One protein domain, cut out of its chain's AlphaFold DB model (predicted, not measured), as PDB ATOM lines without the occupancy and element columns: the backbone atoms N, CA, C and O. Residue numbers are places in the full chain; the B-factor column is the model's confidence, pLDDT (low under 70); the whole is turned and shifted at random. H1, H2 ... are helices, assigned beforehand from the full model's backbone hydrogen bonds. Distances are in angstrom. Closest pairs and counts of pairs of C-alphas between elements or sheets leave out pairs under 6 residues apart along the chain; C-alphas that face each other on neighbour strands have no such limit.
ATOM      1  N   THR A   2     158.253 176.752 163.683       34.72
ATOM      2  CA  THR A   2     157.753 176.451 165.028       34.72
ATOM      3  C   THR A   2     158.681 177.035 166.095       34.72
ATOM      4  O   THR A   2     159.889 176.820 166.060       34.72
ATOM      5  N   GLN A   3     158.126 177.806 167.032       42.09
ATOM      6  CA  GLN A   3     158.805 178.231 168.259       42.09
ATOM      7  C   GLN A   3     158.290 177.378 169.419       42.09
ATOM      8  O   GLN A   3     157.407 177.815 170.146       42.09
ATOM      9  N   THR A   4     158.821 176.168 169.572       45.06
ATOM     10  CA  THR A   4     158.589 175.319 170.756       45.06
ATOM     11  C   THR A   4     159.783 174.394 171.015       45.06
ATOM     12  O   THR A   4     159.600 173.261 171.426       45.06
ATOM     13  N   GLN A   5     161.022 174.840 170.776       51.88
ATOM     14  CA  GLN A   5     162.158 174.154 171.401       51.88
ATOM     15  C   GLN A   5     162.239 174.636 172.854       51.88
ATOM     16  O   GLN A   5     162.467 175.835 173.054       51.88
ATOM     17  N   PRO A   6     162.043 173.764 173.858       51.38
ATOM     18  CA  PRO A   6     162.152 174.152 175.263       51.38
ATOM     19  C   PRO A   6     163.576 174.604 175.631       51.38
ATOM     20  O   PRO A   6     163.742 175.377 176.573       51.38
ATOM     21  N   ASN A   7     164.592 174.237 174.836       55.50
ATOM     22  CA  ASN A   7     165.974 174.661 175.033       55.50
ATOM     23  C   ASN A   7     166.709 174.890 173.686       55.50
ATOM     24  O   ASN A   7     166.745 173.995 172.842       55.50
ATOM     25  N   PRO A   8     167.319 176.068 173.438       61.38
ATOM     26  CA  PRO A   8     168.018 176.375 172.183       61.38
ATOM     27  C   PRO A   8     169.441 175.788 172.105       61.38
ATOM     28  O   PRO A   8     170.257 176.277 171.319       61.38
ATOM     29  N   ARG A   9     169.782 174.790 172.937       72.50
ATOM     30  CA  ARG A   9     171.144 174.233 173.047       72.50
ATOM     31  C   ARG A   9     171.623 173.641 171.719       72.50
ATOM     32  O   ARG A   9     172.789 173.824 171.363       72.50
ATOM     33  N   PHE A  10     170.729 173.003 170.964       80.62
ATOM     34  CA  PHE A  10     171.065 172.330 169.713       80.62
ATOM     35  C   PHE A  10     170.064 172.594 168.581       80.62
ATOM     36  O   PHE A  10     168.899 172.915 168.796       80.62
ATOM     37  N   GLN A  11     170.518 172.397 167.341       83.06
ATOM     38  CA  GLN A  11     169.646 172.318 166.165       83.06
ATOM     39  C   GLN A  11     169.308 170.854 165.864       83.06
ATOM     40  O   GLN A  11     169.913 170.233 164.995       83.06
ATOM     41  N   TYR A  12     168.352 170.296 166.611       82.12
ATOM     42  CA  TYR A  12     167.989 168.872 166.549       82.12
ATOM     43  C   TYR A  12     167.555 168.405 165.152       82.12
ATOM     44  O   TYR A  12     167.912 167.311 164.738       82.12
ATOM     45  N   SER A  13     166.859 169.250 164.382       78.38
ATOM     46  CA  SER A  13     166.393 168.920 163.025       78.38
ATOM     47  C   SER A  13     167.513 168.708 162.000       78.38
ATOM     48  O   SER A  13     167.260 168.181 160.922       78.38
ATOM     49  N   GLU A  14     168.730 169.165 162.299       82.94
ATOM     50  CA  GLU A  14     169.910 169.033 161.434       82.94
ATOM     51  C   GLU A  14     170.974 168.110 162.060       82.94
ATOM     52  O   GLU A  14     172.101 168.022 161.565       82.94
ATOM     53  N   MET A  15     170.645 167.444 163.172       88.62
ATOM     54  CA  MET A  15     171.572 166.602 163.917       88.62
ATOM     55  C   MET A  15     171.664 165.199 163.311       88.62
ATOM     56  O   MET A  15     170.657 164.614 162.926       88.62
ATOM     57  N   THR A  16     172.880 164.652 163.236       92.88
ATOM     58  CA  THR A  16     173.092 163.255 162.833       92.88
ATOM     59  C   THR A  16     172.958 162.320 164.030       92.88
ATOM     60  O   THR A  16     173.222 162.726 165.163       92.88
ATOM     61  N   GLU A  17     172.611 161.059 163.768       93.31
ATOM     62  CA  GLU A  17     172.526 160.006 164.786       93.31
ATOM     63  C   GLU A  17     173.818 159.904 165.607       93.31
ATOM     64  O   GLU A  17     173.774 159.951 166.834       93.31
ATOM     65  N   GLU A  18     174.987 159.864 164.955       94.31
ATOM     66  CA  GLU A  18     176.265 159.705 165.661       94.31
ATOM     67  C   GLU A  18     176.542 160.865 166.618       94.31
ATOM     68  O   GLU A  18     176.984 160.659 167.746       94.31
ATOM     69  N   LYS A  19     176.237 162.093 166.188       93.44
ATOM     70  CA  LYS A  19     176.466 163.287 166.997       93.44
ATOM     71  C   LYS A  19     175.481 163.386 168.161       93.44
ATOM     72  O   LYS A  19     175.849 163.863 169.230       93.44
ATOM     73  N   ALA A  20     174.237 162.952 167.963       92.06
ATOM     74  CA  ALA A  20     173.258 162.893 169.040       92.06
ATOM     75  C   ALA A  20     173.672 161.877 170.115       92.06
ATOM     76  O   ALA A  20     173.610 162.186 171.302       92.06
ATOM     77  N   ILE A  21     174.172 160.708 169.698       94.38
ATOM     78  CA  ILE A  21     174.702 159.680 170.604       94.38
ATOM     79  C   ILE A  21     175.889 160.218 171.410       94.38
ATOM     80  O   ILE A  21     175.934 160.004 172.618       94.38
ATOM     81  N   GLU A  22     176.822 160.942 170.782       93.44
ATOM     82  CA  GLU A  22     177.943 161.576 171.495       93.44
ATOM     83  C   GLU A  22     177.449 162.485 172.634       93.44
ATOM     84  O   GLU A  22     177.931 162.361 173.757       93.44
ATOM     85  N   TYR A  23     176.443 163.332 172.387       92.31
ATOM     86  CA  TYR A  23     175.875 164.194 173.431       92.31
ATOM     87  C   TYR A  23     175.114 163.422 174.512       92.31
ATOM     88  O   TYR A  23     175.243 163.751 175.689       92.31
ATOM     89  N   LEU A  24     174.365 162.380 174.149       90.00
ATOM     90  CA  LEU A  24     173.708 161.512 175.131       90.00
ATOM     91  C   LEU A  24     174.737 160.827 176.044       90.00
ATOM     92  O   LEU A  24     174.528 160.738 177.250       90.00
ATOM     93  N   ILE A  25     175.869 160.381 175.491       92.75
ATOM     94  CA  ILE A  25     176.969 159.782 176.260       92.75
ATOM     95  C   ILE A  25     177.629 160.817 177.178       92.75
ATOM     96  O   ILE A  25     177.974 160.485 178.311       92.75
ATOM     97  N   GLU A  26     177.815 162.054 176.713       89.75
ATOM     98  CA  GLU A  26     178.350 163.140 177.544       89.75
ATOM     99  C   GLU A  26     177.435 163.465 178.735       89.75
ATOM    100  O   GLU A  26     177.943 163.683 179.838       89.75
ATOM    101  N   ASP A  27     176.115 163.476 178.526       87.94
ATOM    102  CA  ASP A  27     175.138 163.892 179.538       87.94
ATOM    103  C   ASP A  27     174.750 162.742 180.507       87.94
ATOM    104  O   ASP A  27     174.625 162.988 181.709       87.94
ATOM    105  N   PHE A  28     174.627 161.490 180.034       88.69
ATOM    106  CA  PHE A  28     174.137 160.337 180.827       88.69
ATOM    107  C   PHE A  28     175.168 159.213 181.041       88.69
ATOM    108  O   PHE A  28     175.013 158.379 181.929       88.69
ATOM    109  N   GLY A  29     176.265 159.202 180.282       89.69
ATOM    110  CA  GLY A  29     177.339 158.214 180.405       89.69
ATOM    111  C   GLY A  29     177.253 157.045 179.416       89.69
ATOM    112  O   GLY A  29     176.185 156.559 179.048       89.69
ATOM    113  N   GLU A  30     178.426 156.557 179.000       91.25
ATOM    114  CA  GLU A  30     178.583 155.538 177.947       91.25
ATOM    115  C   GLU A  30     177.896 154.205 178.279       91.25
ATOM    116  O   GLU A  30     177.269 153.602 177.408       91.25
ATOM    117  N   GLU A  31     177.994 153.748 179.530       88.38
ATOM    118  CA  GLU A  31     177.428 152.464 179.967       88.38
ATOM    119  C   GLU A  31     175.897 152.452 179.863       88.38
ATOM    120  O   GLU A  31     175.306 151.475 179.400       88.38
ATOM    121  N   GLU A  32     175.252 153.550 180.259       87.19
ATOM    122  CA  GLU A  32     173.799 153.658 180.274       87.19
ATOM    123  C   GLU A  32     173.226 153.768 178.859       87.19
ATOM    124  O   GLU A  32     172.326 153.007 178.494       87.19
ATOM    125  N   VAL A  33     173.807 154.636 178.024       87.31
ATOM    126  CA  VAL A  33     173.394 154.789 176.622       87.31
ATOM    127  C   VAL A  33     173.594 153.483 175.851       87.31
ATOM    128  O   VAL A  33     172.678 153.029 175.162       87.31
ATOM    129  N   SER A  34     174.742 152.816 176.026       87.38
ATOM    130  CA  SER A  34     175.031 151.542 175.348       87.38
ATOM    131  C   SER A  34     174.016 150.459 175.714       87.38
ATOM    132  O   SER A  34     173.534 149.741 174.838       87.38
ATOM    133  N   LYS A  35     173.614 150.372 176.990       90.50
ATOM    134  CA  LYS A  35     172.607 149.406 177.455       90.50
ATOM    135  C   LYS A  35     171.257 149.589 176.750       90.50
ATOM    136  O   LYS A  35     170.608 148.595 176.419       90.50
ATOM    137  N   TRP A  36     170.814 150.827 176.536       88.25
ATOM    138  CA  TRP A  36     169.554 151.107 175.838       88.25
ATOM    139  C   TRP A  36     169.655 150.891 174.323       88.25
ATOM    140  O   TRP A  36     168.711 150.377 173.715       88.25
ATOM    141  N   GLN A  37     170.813 151.182 173.721       86.38
ATOM    142  CA  GLN A  37     171.083 150.871 172.313       86.38
ATOM    143  C   GLN A  37     171.109 149.364 172.044       86.38
ATOM    144  O   GLN A  37     170.498 148.908 171.083       86.38
ATOM    145  N   GLU A  38     171.744 148.569 172.909       86.69
ATOM    146  CA  GLU A  38     171.782 147.104 172.782       86.69
ATOM    147  C   GLU A  38     170.386 146.466 172.839       86.69
ATOM    148  O   GLU A  38     170.153 145.412 172.245       86.69
ATOM    149  N   ARG A  39     169.441 147.116 173.528       84.12
ATOM    150  CA  ARG A  39     168.032 146.706 173.583       84.12
ATOM    151  C   ARG A  39     167.221 147.160 172.365       84.12
ATOM    152  O   ARG A  39     166.073 146.754 172.245       84.12
ATOM    153  N   ASN A  40     167.807 147.941 171.454       81.06
ATOM    154  CA  ASN A  40     167.132 148.636 170.350       81.06
ATOM    155  C   ASN A  40     166.016 149.583 170.817       81.06
ATOM    156  O   ASN A  40     165.025 149.762 170.115       81.06
ATOM    157  N   HIS A  41     166.154 150.168 172.009       86.25
ATOM    158  CA  HIS A  41     165.154 151.097 172.534       86.25
ATOM    159  C   HIS A  41     165.403 152.537 172.077       86.25
ATOM    160  O   HIS A  41     164.469 153.317 172.067       86.25
ATOM    161  N   ILE A  42     166.621 152.897 171.659       87.62
ATOM    162  CA  ILE A  42     166.889 154.185 170.998       87.62
ATOM    163  C   ILE A  42     166.665 153.997 169.492       87.62
ATOM    164  O   ILE A  42     167.517 153.441 168.800       87.62
ATOM    165  N   LEU A  43     165.501 154.424 169.010       87.94
ATOM    166  CA  LEU A  43     165.069 154.378 167.611       87.94
ATOM    167  C   LEU A  43     165.543 155.608 166.825       87.94
ATOM    168  O   LEU A  43     165.934 155.466 165.669       87.94
ATOM    169  N   SER A  44     165.533 156.791 167.452       90.44
ATOM    170  CA  SER A  44     166.127 158.015 166.900       90.44
ATOM    171  C   SER A  44     166.878 158.786 167.981       90.44
ATOM    172  O   SER A  44     166.279 159.383 168.877       90.44
ATOM    173  N   ALA A  45     168.211 158.802 167.906       92.31
ATOM    174  CA  ALA A  45     169.029 159.484 168.902       92.31
ATOM    175  C   ALA A  45     168.822 161.013 168.927       92.31
ATOM    176  O   ALA A  45     168.814 161.572 170.025       92.31
ATOM    177  N   PRO A  46     168.618 161.720 167.793       92.38
ATOM    178  CA  PRO A  46     168.268 163.141 167.806       92.38
ATOM    179  C   PRO A  46     166.983 163.448 168.579       92.38
ATOM    180  O   PRO A  46     166.913 164.478 169.254       92.38
ATOM    181  N   ASP A  47     165.986 162.566 168.498       90.44
ATOM    182  CA  ASP A  47     164.704 162.760 169.169       90.44
ATOM    183  C   ASP A  47     164.796 162.406 170.654       90.44
ATOM    184  O   ASP A  47     164.344 163.189 171.487       90.44
ATOM    185  N   VAL A  48     165.498 161.321 171.002       90.12
ATOM    186  CA  VAL A  48     165.848 161.021 172.401       90.12
ATOM    187  C   VAL A  48     166.625 162.183 173.020       90.12
ATOM    188  O   VAL A  48     166.295 162.620 174.114       90.12
ATOM    189  N   LEU A  49     167.605 162.764 172.325       90.25
ATOM    190  CA  LEU A  49     168.338 163.924 172.841       90.25
ATOM    191  C   LEU A  49     167.443 165.161 172.998       90.25
ATOM    192  O   LEU A  49     167.617 165.923 173.947       90.25
ATOM    193  N   TYR A  50     166.492 165.374 172.086       89.44
ATOM    194  CA  TYR A  50     165.515 166.457 172.211       89.44
ATOM    195  C   TYR A  50     164.681 166.314 173.487       89.44
ATOM    196  O   TYR A  50     164.585 167.266 174.261       89.44
ATOM    197  N   TYR A  51     164.108 165.131 173.720       87.06
ATOM    198  CA  TYR A  51     163.286 164.877 174.899       87.06
ATOM    199  C   TYR A  51     164.124 164.838 176.185       87.06
ATOM    200  O   TYR A  51     163.721 165.412 177.193       87.06
ATOM    201  N   ALA A  52     165.335 164.286 176.152       87.19
ATOM    202  CA  ALA A  52     166.226 164.255 177.308       87.19
ATOM    203  C   ALA A  52     166.652 165.664 177.745       87.19
ATOM    204  O   ALA A  52     166.689 165.956 178.936       87.19
ATOM    205  N   ASP A  53     166.913 166.573 176.802       83.94
ATOM    206  CA  ASP A  53     167.243 167.968 177.124       83.94
ATOM    207  C   ASP A  53     166.012 168.771 177.595       83.94
ATOM    208  O   ASP A  53     166.159 169.760 178.314       83.94
ATOM    209  N   ALA A  54     164.798 168.340 177.228       79.62
ATOM    210  CA  ALA A  54     163.543 168.944 177.674       79.62
ATOM    211  C   ALA A  54     163.110 168.479 179.079       79.62
ATOM    212  O   ALA A  54     162.645 169.300 179.869       79.62
ATOM    213  N   TYR A  55     163.273 167.190 179.390       80.25
ATOM    214  CA  TYR A  55     162.714 166.549 180.589       80.25
ATOM    215  C   TYR A  55     163.772 166.116 181.614       80.25
ATOM    216  O   TYR A  55     163.460 165.961 182.792       80.25
ATOM    217  N   GLY A  56     165.037 166.005 181.204       81.12
ATOM    218  CA  GLY A  56     166.167 165.695 182.082       81.12
ATOM    219  C   GLY A  56     166.334 164.216 182.430       81.12
ATOM    220  O   GLY A  56     167.213 163.901 183.230       81.12
ATOM    221  N   ASP A  57     165.530 163.329 181.843       86.50
ATOM    222  CA  ASP A  57     165.572 161.885 182.075       86.50
ATOM    223  C   ASP A  57     165.695 161.114 180.750       86.50
ATOM    224  O   ASP A  57     165.038 161.442 179.760       86.50
ATOM    225  N   LEU A  58     166.593 160.125 180.717       85.25
ATOM    226  CA  LEU A  58     166.895 159.346 179.515       85.25
ATOM    227  C   LEU A  58     165.820 158.292 179.220       85.25
ATOM    228  O   LEU A  58     165.554 158.015 178.052       85.25
ATOM    229  N   GLU A  59     165.225 157.695 180.251       86.19
ATOM    230  CA  GLU A  59     164.192 156.672 180.100       86.19
ATOM    231  C   GLU A  59     162.906 157.311 179.573       86.19
ATOM    232  O   GLU A  59     162.410 156.891 178.528       86.19
ATOM    233  N   ASP A  60     162.462 158.416 180.175       85.81
ATOM    234  CA  ASP A  60     161.314 159.191 179.687       85.81
ATOM    235  C   ASP A  60     161.525 159.667 178.241       85.81
ATOM    236  O   ASP A  60     160.626 159.605 177.399       85.81
ATOM    237  N   ALA A  61     162.744 160.102 177.910       87.12
ATOM    238  CA  ALA A  61     163.080 160.544 176.564       87.12
ATOM    239  C   ALA A  61     163.025 159.425 175.521       87.12
ATOM    240  O   ALA A  61     162.641 159.664 174.375       87.12
ATOM    241  N   ILE A  62     163.391 158.205 175.914       87.25
ATOM    242  CA  ILE A  62     163.234 157.006 175.090       87.25
ATOM    243  C   ILE A  62     161.747 156.710 174.872       87.25
ATOM    244  O   ILE A  62     161.348 156.447 173.737       87.25
ATOM    245  N   LEU A  63     160.917 156.791 175.911       88.25
ATOM    246  CA  LEU A  63     159.474 156.542 175.801       88.25
ATOM    247  C   LEU A  63     158.769 157.583 174.912       88.25
ATOM    248  O   LEU A  63     157.807 157.255 174.217       88.25
ATOM    249  N   LEU A  64     159.294 158.813 174.869       88.75
ATOM    250  CA  LEU A  64     158.726 159.927 174.106       88.75
ATOM    251  C   LEU A  64     159.271 160.096 172.675       88.75
ATOM    252  O   LEU A  64     158.726 160.883 171.909       88.75
ATOM    253  N   GLN A  65     160.319 159.379 172.272       88.25
ATOM    254  CA  GLN A  65     161.151 159.726 171.104       88.25
ATOM    255  C   GLN A  65     160.465 159.816 169.721       88.25
ATOM    256  O   GLN A  65     161.082 160.327 168.797       88.25
ATOM    257  N   ALA A  66     159.234 159.338 169.535       84.94
ATOM    258  CA  ALA A  66     158.480 159.520 168.283       84.94
ATOM    259  C   ALA A  66     157.192 160.321 168.464       84.94
ATOM    260  O   ALA A  66     156.452 160.517 167.500       84.94
TER     261      ALA A  66
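What this domain is: This is residues 2 to 66 of the 325 residues of an uncharacterized protein of Haloarculaceae archaeon HSR12-1 (UniProt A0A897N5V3). Four short helices make a small, nearly closed cluster: H1 and H3 lie side by side, H2 packs on H1 with residues 21 to 25 of H1, H4 crosses H3 at nearly a right angle, and H2 and H4 come near each other. The unnamed stretch of residues 2 to 16 trails off at one end of the cluster, and residues 39 to 44 cross the gap from the end of H2 to the beginning of H3. The printed part has 65 residues with four named helices, in the order H1, H2, H3, H4, and no named strand; the class is all helix. The whole is compact, with a radius of gyration of the C-alphas of 10.9 A, and elongated in outline, spanning 34 by 20 by 18 A.

Where its parts are: The printed part begins at Thr 2, with its C-alpha at (157.753, 176.451, 165.028), and has no named element in residues 2 to 16. H1, residues 17 to 28, begins with C-alpha 17 at (172.526, 160.006, 164.786) and is 16.1 A from first to last C-alpha. H2, residues 30 to 38, measures 12.0 A. H3, residues 45 to 55, measures 15.0 A. H4, residues 58 to 64, measures 9.8 A and ends with C-alpha 64 at (158.726, 159.927, 174.106).

How they stand to each other: H1 touches H2 with residues 21 to 25 alone, and their closest C-alphas, those of Ile 25 and Val 33, are 6.2 A apart. These two helices run opposite ways at a steep tilt of 48 degrees. H1 also touches H3, where the closest C-alphas, of Ala 20 and Pro 46, are 5.1 A apart. H1 and H3 run the same way at a shallow tilt of 34 degrees, only just short of steep. H3 touches H4, with the closest C-alphas, of Tyr 51 and Ala 61, 4.6 A apart, and the two are about perpendicular at 74 degrees. The helix packing is mostly crossed, but only just, with 1 of these 3 touching pairs at a shallow tilt. H1 and H4 are close but not clearly touching: their closest C-alphas, of Phe 28 and Leu 58, are 7.4 A apart. H2 and H4 are near each other, with 5 pairs of C-alphas within 10 A, while H2 and H3 are apart. In H1, H2, H3 and H4 every pair of O i and N i+4 is within hydrogen-bond range.

The domain as a whole: The two C-alphas farthest apart are those of Thr 2 and Glu 31, at 34.4 A. The printed part runs from residue 2 to 66 with no cut. The links H1 to H2 and H3 to H4 are tight, and the link H2 to H3, with 6 residues, is short. The mean pLDDT of the printed part is 83.4, and residues 2 to 8 are under 70.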